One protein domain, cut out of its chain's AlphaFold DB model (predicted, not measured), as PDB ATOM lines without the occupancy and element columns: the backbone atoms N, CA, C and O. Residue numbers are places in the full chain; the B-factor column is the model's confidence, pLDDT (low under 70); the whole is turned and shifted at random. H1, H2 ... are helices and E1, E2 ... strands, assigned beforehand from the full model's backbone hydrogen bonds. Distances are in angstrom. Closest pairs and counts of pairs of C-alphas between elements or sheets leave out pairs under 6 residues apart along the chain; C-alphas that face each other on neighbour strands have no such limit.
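This is residues 8 to 69 of the 77 residues of an uncharacterized protein of Sporichthyaceae bacterium (UniProt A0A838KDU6). The printed part is an open arrangement of three pieces with few contacts between them: a helix H1 off to one side, a small two-strand hairpin E1 and E2, and a second two-strand hairpin E3 and E4 whose long loop, residues 51 to 64, reaches away from H1. Residues 8 to 17 of H1 and residues 35 to 40, the turn between E1 and E2, stick out from the rest. The printed part has 62 residues, with one named helix and four named strands in the order H1, E1, E2, E3, E4; each sheet has two strands, E1 - E2 and E3 - E4, both antiparallel. The class is mixed, helices and strands, with 28 residues in named elements, under half of those printed. The whole is only just loose, close to compact, with a radius of gyration of the C-alphas of 12.8 A, and spans 36 by 27 by 21 A.

H1 is residues 8 to 23, 22.5 A from first to last C-alpha, beginning at C-alpha 8 at (54.385, -15.501, 88.676). E1 is residues 32 to 34, with C-alpha 32 at (41.602, -29.936, 75.252), and measures 6.5 A. E2 is residues 41 to 43 and measures 6.6 A. E3 is residues 48 to 50 and measures 7.1 A. E4 is residues 65 to 67, 7.2 A long, and ends with C-alpha 67 at (34.122, -26.669, 87.006).

H1 is apart from E2, E3 and E4, and in it every O i to N i+4 pair is within hydrogen-bond range. E1 and E2 form a hairpin, antiparallel at 147 degrees between their directions. The C-alphas of Thr 33 and Glu 42 face each other at 4.2 A, and N 32 and O 43, 2.9 A apart, are within hydrogen-bond range. E1 is apart from E3 and E4, and E2 is apart from E3 and from E4. E3 and E4 form the other hairpin, antiparallel at 146 degrees. The C-alphas of Arg 48 and Ala 67 face each other at 4.6 A, and N 49 and O 66 are within hydrogen-bond range at 2.9 A.

The two C-alphas farthest apart are those of Thr 23 and Arg 57, 36.1 A. The printed part has no cut. The link from E3 to E4 is long, with 14 residues, and that from E2 to E3 is tight, with 4. The mean pLDDT of the printed part is 90.7, and no printed residue is under 70.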
ATOM      1  N   ALA A   8      53.533 -14.323  88.860       86.06
ATOM      2  CA  ALA A   8      54.385 -15.501  88.676       86.06
ATOM      3  C   ALA A   8      54.147 -16.532  89.792       86.06
ATOM      4  O   ALA A   8      53.756 -17.653  89.500       86.06
ATOM      5  N   ASP A   9      54.211 -16.099  91.056       86.12
ATOM      6  CA  ASP A   9      53.964 -16.969  92.213       86.12
ATOM      7  C   ASP A   9      52.567 -17.623  92.169       86.12
ATOM      8  O   ASP A   9      52.404 -18.783  92.540       86.12
ATOM      9  N   VAL A  10      51.538 -16.896  91.706       86.50
ATOM     10  CA  VAL A  10      50.182 -17.452  91.534       86.50
ATOM     11  C   VAL A  10      50.136 -18.494  90.418       86.50
ATOM     12  O   VAL A  10      49.436 -19.497  90.568       86.50
ATOM     13  N   THR A  11      50.820 -18.256  89.300       85.12
ATOM     14  CA  THR A  11      50.896 -19.210  88.187       85.12
ATOM     15  C   THR A  11      51.561 -20.498  88.652       85.12
ATOM     16  O   THR A  11      50.904 -21.536  88.638       85.12
ATOM     17  N   ASP A  12      52.771 -20.408  89.206       87.44
ATOM     18  CA  ASP A  12      53.551 -21.564  89.662       87.44
ATOM     19  C   ASP A  12      52.774 -22.403  90.685       87.44
ATOM     20  O   ASP A  12      52.741 -23.636  90.636       87.44
ATOM     21  N   LEU A  13      52.083 -21.728  91.606       88.75
ATOM     22  CA  LEU A  13      51.300 -22.377  92.644       88.75
ATOM     23  C   LEU A  13      50.045 -23.073  92.093       88.75
ATOM     24  O   LEU A  13      49.703 -24.180  92.529       88.75
ATOM     25  N   ASN A  14      49.342 -22.452  91.140       88.06
ATOM     26  CA  ASN A  14      48.204 -23.105  90.493       88.06
ATOM     27  C   ASN A  14      48.662 -24.280  89.618       88.06
ATOM     28  O   ASN A  14      48.007 -25.322  89.660       88.06
ATOM     29  N   ASP A  15      49.780 -24.151  88.905       88.44
ATOM     30  CA  ASP A  15      50.311 -25.196  88.026       88.44
ATOM     31  C   ASP A  15      50.779 -26.410  88.840       88.44
ATOM     32  O   ASP A  15      50.295 -27.521  88.618       88.44
ATOM     33  N   THR A  16      51.550 -26.191  89.911       91.19
ATOM     34  CA  THR A  16      51.950 -27.256  90.853       91.19
ATOM     35  C   THR A  16      50.734 -27.977  91.444       91.19
ATOM     36  O   THR A  16      50.719 -29.194  91.639       91.19
ATOM     37  N   THR A  17      49.673 -27.231  91.762       90.38
ATOM     38  CA  THR A  17      48.441 -27.825  92.295       90.38
ATOM     39  C   THR A  17      47.725 -28.660  91.243       90.38
ATOM     40  O   THR A  17      47.251 -29.755  91.551       90.38
ATOM     41  N   ARG A  18      47.643 -28.160  90.007       89.06
ATOM     42  CA  ARG A  18      47.036 -28.870  88.880       89.06
ATOM     43  C   ARG A  18      47.770 -30.181  88.604       89.06
ATOM     44  O   ARG A  18      47.115 -31.210  88.491       89.06
ATOM     45  N   GLU A  19      49.099 -30.171  88.587       90.62
ATOM     46  CA  GLU A  19      49.924 -31.374  88.401       90.62
ATOM     47  C   GLU A  19      49.664 -32.436  89.473       90.62
ATOM     48  O   GLU A  19      49.540 -33.627  89.171       90.62
ATOM     49  N   ARG A  20      49.503 -32.017  90.735       91.88
ATOM     50  CA  ARG A  20      49.135 -32.929  91.828       91.88
ATOM     51  C   ARG A  20      47.746 -33.523  91.632       91.88
ATOM     52  O   ARG A  20      47.558 -34.711  91.879       91.88
ATOM     53  N   LEU A  21      46.775 -32.722  91.190       89.06
ATOM     54  CA  LEU A  21      45.422 -33.207  90.903       89.06
ATOM     55  C   LEU A  21      45.410 -34.188  89.727       89.06
ATOM     56  O   LEU A  21      44.700 -35.190  89.791       89.06
ATOM     57  N   LEU A  22      46.220 -33.931  88.700       90.19
ATOM     58  CA  LEU A  22      46.383 -34.831  87.565       90.19
ATOM     59  C   LEU A  22      46.999 -36.166  88.003       90.19
ATOM     60  O   LEU A  22      46.413 -37.217  87.766       90.19
ATOM     61  N   THR A  23      48.124 -36.119  88.721       90.94
ATOM     62  CA  THR A  23      48.814 -37.315  89.238       90.94
ATOM     63  C   THR A  23      47.931 -38.126  90.190       90.94
ATOM     64  O   THR A  23      48.002 -39.350  90.221       90.94
ATOM     65  N   ALA A  24      47.055 -37.461  90.947       91.94
ATOM     66  CA  ALA A  24      46.091 -38.108  91.833       91.94
ATOM     67  C   ALA A  24      44.835 -38.651  91.113       91.94
ATOM     68  O   ALA A  24      43.906 -39.097  91.788       91.94
ATOM     69  N   GLY A  25      44.756 -38.570  89.779       89.75
ATOM     70  CA  GLY A  25      43.608 -39.045  88.995       89.75
ATOM     71  C   GLY A  25      42.321 -38.247  89.226       89.75
ATOM     72  O   GLY A  25      41.222 -38.764  89.046       89.75
ATOM     73  N   ARG A  26      42.430 -36.992  89.682       90.50
ATOM     74  CA  ARG A  26      41.280 -36.110  89.958       90.50
ATOM     75  C   ARG A  26      40.844 -35.290  88.748       90.50
ATOM     76  O   ARG A  26      39.785 -34.669  88.816       90.50
ATOM     77  N   LEU A  27      41.653 -35.280  87.692       91.81
ATOM     78  CA  LEU A  27      41.333 -34.696  86.394       91.81
ATOM     79  C   LEU A  27      41.124 -35.813  85.371       91.81
ATOM     80  O   LEU A  27      41.749 -36.868  85.468       91.81
ATOM     81  N   GLY A  28      40.245 -35.566  84.403       90.25
ATOM     82  CA  GLY A  28      39.966 -36.498  83.318       90.25
ATOM     83  C   GLY A  28      41.195 -36.786  82.439       90.25
ATOM     84  O   GLY A  28      42.135 -35.979  82.392       90.25
ATOM     85  N   PRO A  29      41.197 -37.934  81.740       89.25
ATOM     86  CA  PRO A  29      42.304 -38.328  80.872       89.25
ATOM     87  C   PRO A  29      42.412 -37.426  79.636       89.25
ATOM     88  O   PRO A  29      43.527 -37.111  79.214       89.25
ATOM     89  N   ASP A  30      41.271 -36.962  79.126       91.25
ATOM     90  CA  ASP A  30      41.184 -36.150  77.918       91.25
ATOM     91  C   ASP A  30      41.592 -34.705  78.187       91.25
ATOM     92  O   ASP A  30      41.181 -34.088  79.176       91.25
ATOM     93  N   ALA A  31      42.405 -34.171  77.280       91.25
ATOM     94  CA  ALA A  31      42.937 -32.824  77.341       91.25
ATOM     95  C   ALA A  31      42.534 -32.043  76.095       91.25
ATOM     96  O   ALA A  31      42.842 -32.440  74.974       91.25
ATOM     97  N   LEU A  32      41.902 -30.891  76.307       93.25
ATOM     98  CA  LEU A  32      41.602 -29.936  75.252       93.25
ATOM     99  C   LEU A  32      42.430 -28.677  75.472       93.25
ATOM    100  O   LEU A  32      42.292 -27.989  76.486       93.25
ATOM    101  N   THR A  33      43.276 -28.350  74.503       92.31
ATOM    102  CA  THR A  33      44.061 -27.120  74.542       92.31
ATOM    103  C   THR A  33      43.406 -26.047  73.687       92.31
ATOM    104  O   THR A  33      43.163 -26.257  72.504       92.31
ATOM    105  N   THR A  34      43.120 -24.886  74.281       88.25
ATOM    106  CA  THR A  34      42.478 -23.754  73.592       88.25
ATOM    107  C   THR A  34      43.283 -22.464  73.765       88.25
ATOM    108  O   THR A  34      44.154 -22.368  74.633       88.25
ATOM    109  N   GLY A  35      42.991 -21.458  72.935       85.62
ATOM    110  CA  GLY A  35      43.730 -20.192  72.880       85.62
ATOM    111  C   GLY A  35      44.793 -20.172  71.777       85.62
ATOM    112  O   GLY A  35      44.831 -21.056  70.927       85.62
ATOM    113  N   GLY A  36      45.644 -19.145  71.772       83.81
ATOM    114  CA  GLY A  36      46.736 -18.997  70.804       83.81
ATOM    115  C   GLY A  36      47.918 -18.221  71.386       83.81
ATOM    116  O   GLY A  36      47.732 -17.381  72.272       83.81
ATOM    117  N   GLY A  37      49.126 -18.520  70.895       83.50
ATOM    118  CA  GLY A  37      50.384 -17.944  71.385       83.50
ATOM    119  C   GLY A  37      50.571 -18.153  72.892       83.50
ATOM    120  O   GLY A  37      50.214 -19.197  73.431       83.50
ATOM    121  N   ASP A  38      51.029 -17.116  73.591       78.06
ATOM    122  CA  ASP A  38      51.296 -17.137  75.041       78.06
ATOM    123  C   ASP A  38      50.048 -17.339  75.926       78.06
ATOM    124  O   ASP A  38      50.147 -17.393  77.152       78.06
ATOM    125  N   ARG A  39      48.844 -17.405  75.339       79.69
ATOM    126  CA  ARG A  39      47.580 -17.631  76.064       79.69
ATOM    127  C   ARG A  39      47.012 -19.034  75.886       79.69
ATOM    128  O   ARG A  39      45.853 -19.261  76.233       79.69
ATOM    129  N   GLN A  40      47.795 -19.955  75.342       87.75
ATOM    130  CA  GLN A  40      47.408 -21.352  75.235       87.75
ATOM    131  C   GLN A  40      47.180 -21.954  76.631       87.75
ATOM    132  O   GLN A  40      47.998 -21.788  77.536       87.75
ATOM    133  N   ARG A  41      46.042 -22.628  76.827       88.81
ATOM    134  CA  ARG A  41      45.693 -23.272  78.099       88.81
ATOM    135  C   ARG A  41      45.033 -24.624  77.858       88.81
ATOM    136  O   ARG A  41      44.112 -24.737  77.053       88.81
ATOM    137  N   GLU A  42      45.507 -25.627  78.587       92.44
ATOM    138  CA  GLU A  42      44.921 -26.966  78.622       92.44
ATOM    139  C   GLU A  42      43.757 -27.014  79.625       92.44
ATOM    140  O   GLU A  42      43.858 -26.480  80.734       92.44
ATOM    141  N   TYR A  43      42.671 -27.681  79.248       93.19
ATOM    142  CA  TYR A  43      41.510 -27.968  80.081       93.19
ATOM    143  C   TYR A  43      41.227 -29.470  80.089       93.19
ATOM    144  O   TYR A  43      41.377 -30.146  79.072       93.19
ATOM    145  N   ARG A  44      40.799 -29.978  81.244       95.06
ATOM    146  CA  ARG A  44      40.403 -31.368  81.484       95.06
ATOM    147  C   ARG A  44      39.128 -31.396  82.315       95.06
ATOM    148  O   ARG A  44      38.884 -30.497  83.123       95.06
ATOM    149  N   THR A  45      38.343 -32.460  82.186       95.25
ATOM    150  CA  THR A  45      37.203 -32.702  83.083       95.25
ATOM    151  C   THR A  45      37.655 -32.677  84.546       95.25
ATOM    152  O   THR A  45      38.679 -33.258  84.898       95.25
ATOM    153  N   GLY A  46      36.904 -31.989  85.406       94.25
ATOM    154  CA  GLY A  46      37.227 -31.797  86.822       94.25
ATOM    155  C   GLY A  46      38.044 -30.538  87.132       94.25
ATOM    156  O   GLY A  46      38.168 -30.174  88.306       94.25
ATOM    157  N   ASP A  47      38.549 -29.829  86.117       94.19
ATOM    158  CA  ASP A  47      39.253 -28.565  86.324       94.19
ATOM    159  C   ASP A  47      38.363 -27.512  86.975       94.19
ATOM    160  O   ASP A  47      37.207 -27.330  86.601       94.19
ATOM    161  N   ARG A  48      38.932 -26.750  87.915       93.50
ATOM    162  CA  ARG A  48      38.282 -25.572  88.502       93.50
ATOM    163  C   ARG A  48      38.732 -24.318  87.767       93.50
ATOM    164  O   ARG A  48      39.917 -23.988  87.789       93.50
ATOM    165  N   VAL A  49      37.782 -23.589  87.196       92.25
ATOM    166  CA  VAL A  49      38.041 -22.419  86.349       92.25
ATOM    167  C   VAL A  49      37.419 -21.151  86.928       92.25
ATOM    168  O   VAL A  49      36.469 -21.193  87.715       92.25
ATOM    169  N   LEU A  50      37.983 -20.013  86.531       92.81
ATOM    170  CA  LEU A  50      37.462 -18.683  86.815       92.81
ATOM    171  C   LEU A  50      37.207 -17.968  85.492       92.81
ATOM    172  O   LEU A  50      38.097 -17.905  84.645       92.81
ATOM    173  N   VAL A  51      36.025 -17.385  85.342       92.19
ATOM    174  CA  VAL A  51      35.730 -16.489  84.226       92.19
ATOM    175  C   VAL A  51      36.526 -15.195  84.405       92.19
ATOM    176  O   VAL A  51      36.401 -14.525  85.430       92.19
ATOM    177  N   THR A  52      37.342 -14.835  83.414       89.56
ATOM    178  CA  THR A  52      38.224 -13.650  83.452       89.56
ATOM    179  C   THR A  52      37.772 -12.514  82.531       89.56
ATOM    180  O   THR A  52      38.361 -11.434  82.557       89.56
ATOM    181  N   ALA A  53      36.722 -12.727  81.740       88.88
ATOM    182  CA  ALA A  53      36.127 -11.733  80.855       88.88
ATOM    183  C   ALA A  53      34.601 -11.883  80.853       88.88
ATOM    184  O   ALA A  53      34.091 -12.996  80.949       88.88
ATOM    185  N   ASN A  54      33.882 -10.765  80.753       92.75
ATOM    186  CA  ASN A  54      32.425 -10.793  80.660       92.75
ATOM    187  C   ASN A  54      31.999 -11.283  79.268       92.75
ATOM    188  O   ASN A  54      32.491 -10.776  78.263       92.75
ATOM    189  N   ASP A  55      31.034 -12.196  79.220       93.31
ATOM    190  CA  ASP A  55      30.261 -12.527  78.023       93.31
ATOM    191  C   ASP A  55      28.779 -12.547  78.408       93.31
ATOM    192  O   ASP A  55      28.241 -13.538  78.905       93.31
ATOM    193  N   HIS A  56      28.109 -11.420  78.180       92.75
ATOM    194  CA  HIS A  56      26.703 -11.249  78.535       92.75
ATOM    195  C   HIS A  56      25.765 -12.165  77.742       92.75
ATOM    196  O   HIS A  56      24.712 -12.533  78.256       92.75
ATOM    197  N   ARG A  57      26.138 -12.572  76.520       95.19
ATOM    198  CA  ARG A  57      25.321 -13.471  75.691       95.19
ATOM    199  C   ARG A  57      25.270 -14.873  76.293       95.19
ATOM    200  O   ARG A  57      24.261 -15.558  76.163       95.19
ATOM    201  N   LEU A  58      26.349 -15.279  76.958       91.06
ATOM    202  CA  LEU A  58      26.450 -16.543  77.686       91.06
ATOM    203  C   LEU A  58      26.144 -16.400  79.188       91.06
ATOM    204  O   LEU A  58      26.284 -17.367  79.930       91.06
ATOM    205  N   GLY A  59      25.747 -15.209  79.653       93.94
ATOM    206  CA  GLY A  59      25.509 -14.934  81.076       93.94
ATOM    207  C   GLY A  59      26.771 -15.015  81.946       93.94
ATOM    208  O   GLY A  59      26.675 -15.162  83.164       93.94
ATOM    209  N   LEU A  60      27.957 -14.935  81.340       94.38
ATOM    210  CA  LEU A  60      29.233 -15.042  82.032       94.38
ATOM    211  C   LEU A  60      29.689 -13.669  82.524       94.38
ATOM    212  O   LEU A  60      29.874 -12.731  81.749       94.38
ATOM    213  N   LEU A  61      29.915 -13.573  83.828       95.44
ATOM    214  CA  LEU A  61      30.505 -12.417  84.485       95.44
ATOM    215  C   LEU A  61      31.891 -12.783  85.012       95.44
ATOM    216  O   LEU A  61      32.115 -13.894  85.502       95.44
ATOM    217  N   ASN A  62      32.820 -11.836  84.938       93.44
ATOM    218  CA  ASN A  62      34.141 -11.974  85.531       93.44
ATOM    219  C   ASN A  62      34.014 -12.301  87.028       93.44
ATOM    220  O   ASN A  62      33.231 -11.688  87.752       93.44
ATOM    221  N   GLY A  63      34.777 -13.294  87.478       92.00
ATOM    222  CA  GLY A  63      34.765 -13.773  88.854       92.00
ATOM    223  C   GLY A  63      33.862 -14.985  89.087       92.00
ATOM    224  O   GLY A  63      33.965 -15.604  90.150       92.00
ATOM    225  N   ILE A  64      33.031 -15.383  88.112       95.12
ATOM    226  CA  ILE A  64      32.284 -16.644  88.193       95.12
ATOM    227  C   ILE A  64      33.270 -17.807  88.309       95.12
ATOM    228  O   ILE A  64      34.219 -17.935  87.533       95.12
ATOM    229  N   ARG A  65      33.015 -18.666  89.297       94.88
ATOM    230  CA  ARG A  65      33.749 -19.908  89.539       94.88
ATOM    231  C   ARG A  65      32.931 -21.074  89.019       94.88
ATOM    232  O   ARG A  65      31.755 -21.187  89.355       94.88
ATOM    233  N   ALA A  66      33.566 -21.943  88.248       94.06
ATOM    234  CA  ALA A  66      32.925 -23.116  87.671       94.06
ATOM    235  C   ALA A  66      33.876 -24.317  87.666       94.06
ATOM    236  O   ALA A  66      35.055 -24.203  88.020       94.06
ATOM    237  N   ALA A  67      33.347 -25.470  87.269       94.81
ATOM    238  CA  ALA A  67      34.122 -26.669  87.006       94.81
ATOM    239  C   ALA A  67      33.881 -27.139  85.568       94.81
ATOM    240  O   ALA A  67      32.759 -27.048  85.071       94.81
ATOM    241  N   VAL A  68      34.924 -27.643  84.914       94.69
ATOM    242  CA  VAL A  68      34.815 -28.278  83.598       94.69
ATOM    243  C   VAL A  68      34.156 -29.642  83.782       94.69
ATOM    244  O   VAL A  68      34.694 -30.502  84.479       94.69
ATOM    245  N   THR A  69      32.985 -29.841  83.186       95.00
ATOM    246  CA  THR A  69      32.226 -31.099  83.289       95.00
ATOM    247  C   THR A  69      32.499 -32.055  82.137       95.00
ATOM    248  O   THR A  69      32.339 -33.258  82.305       95.00
TER     249      THR A  69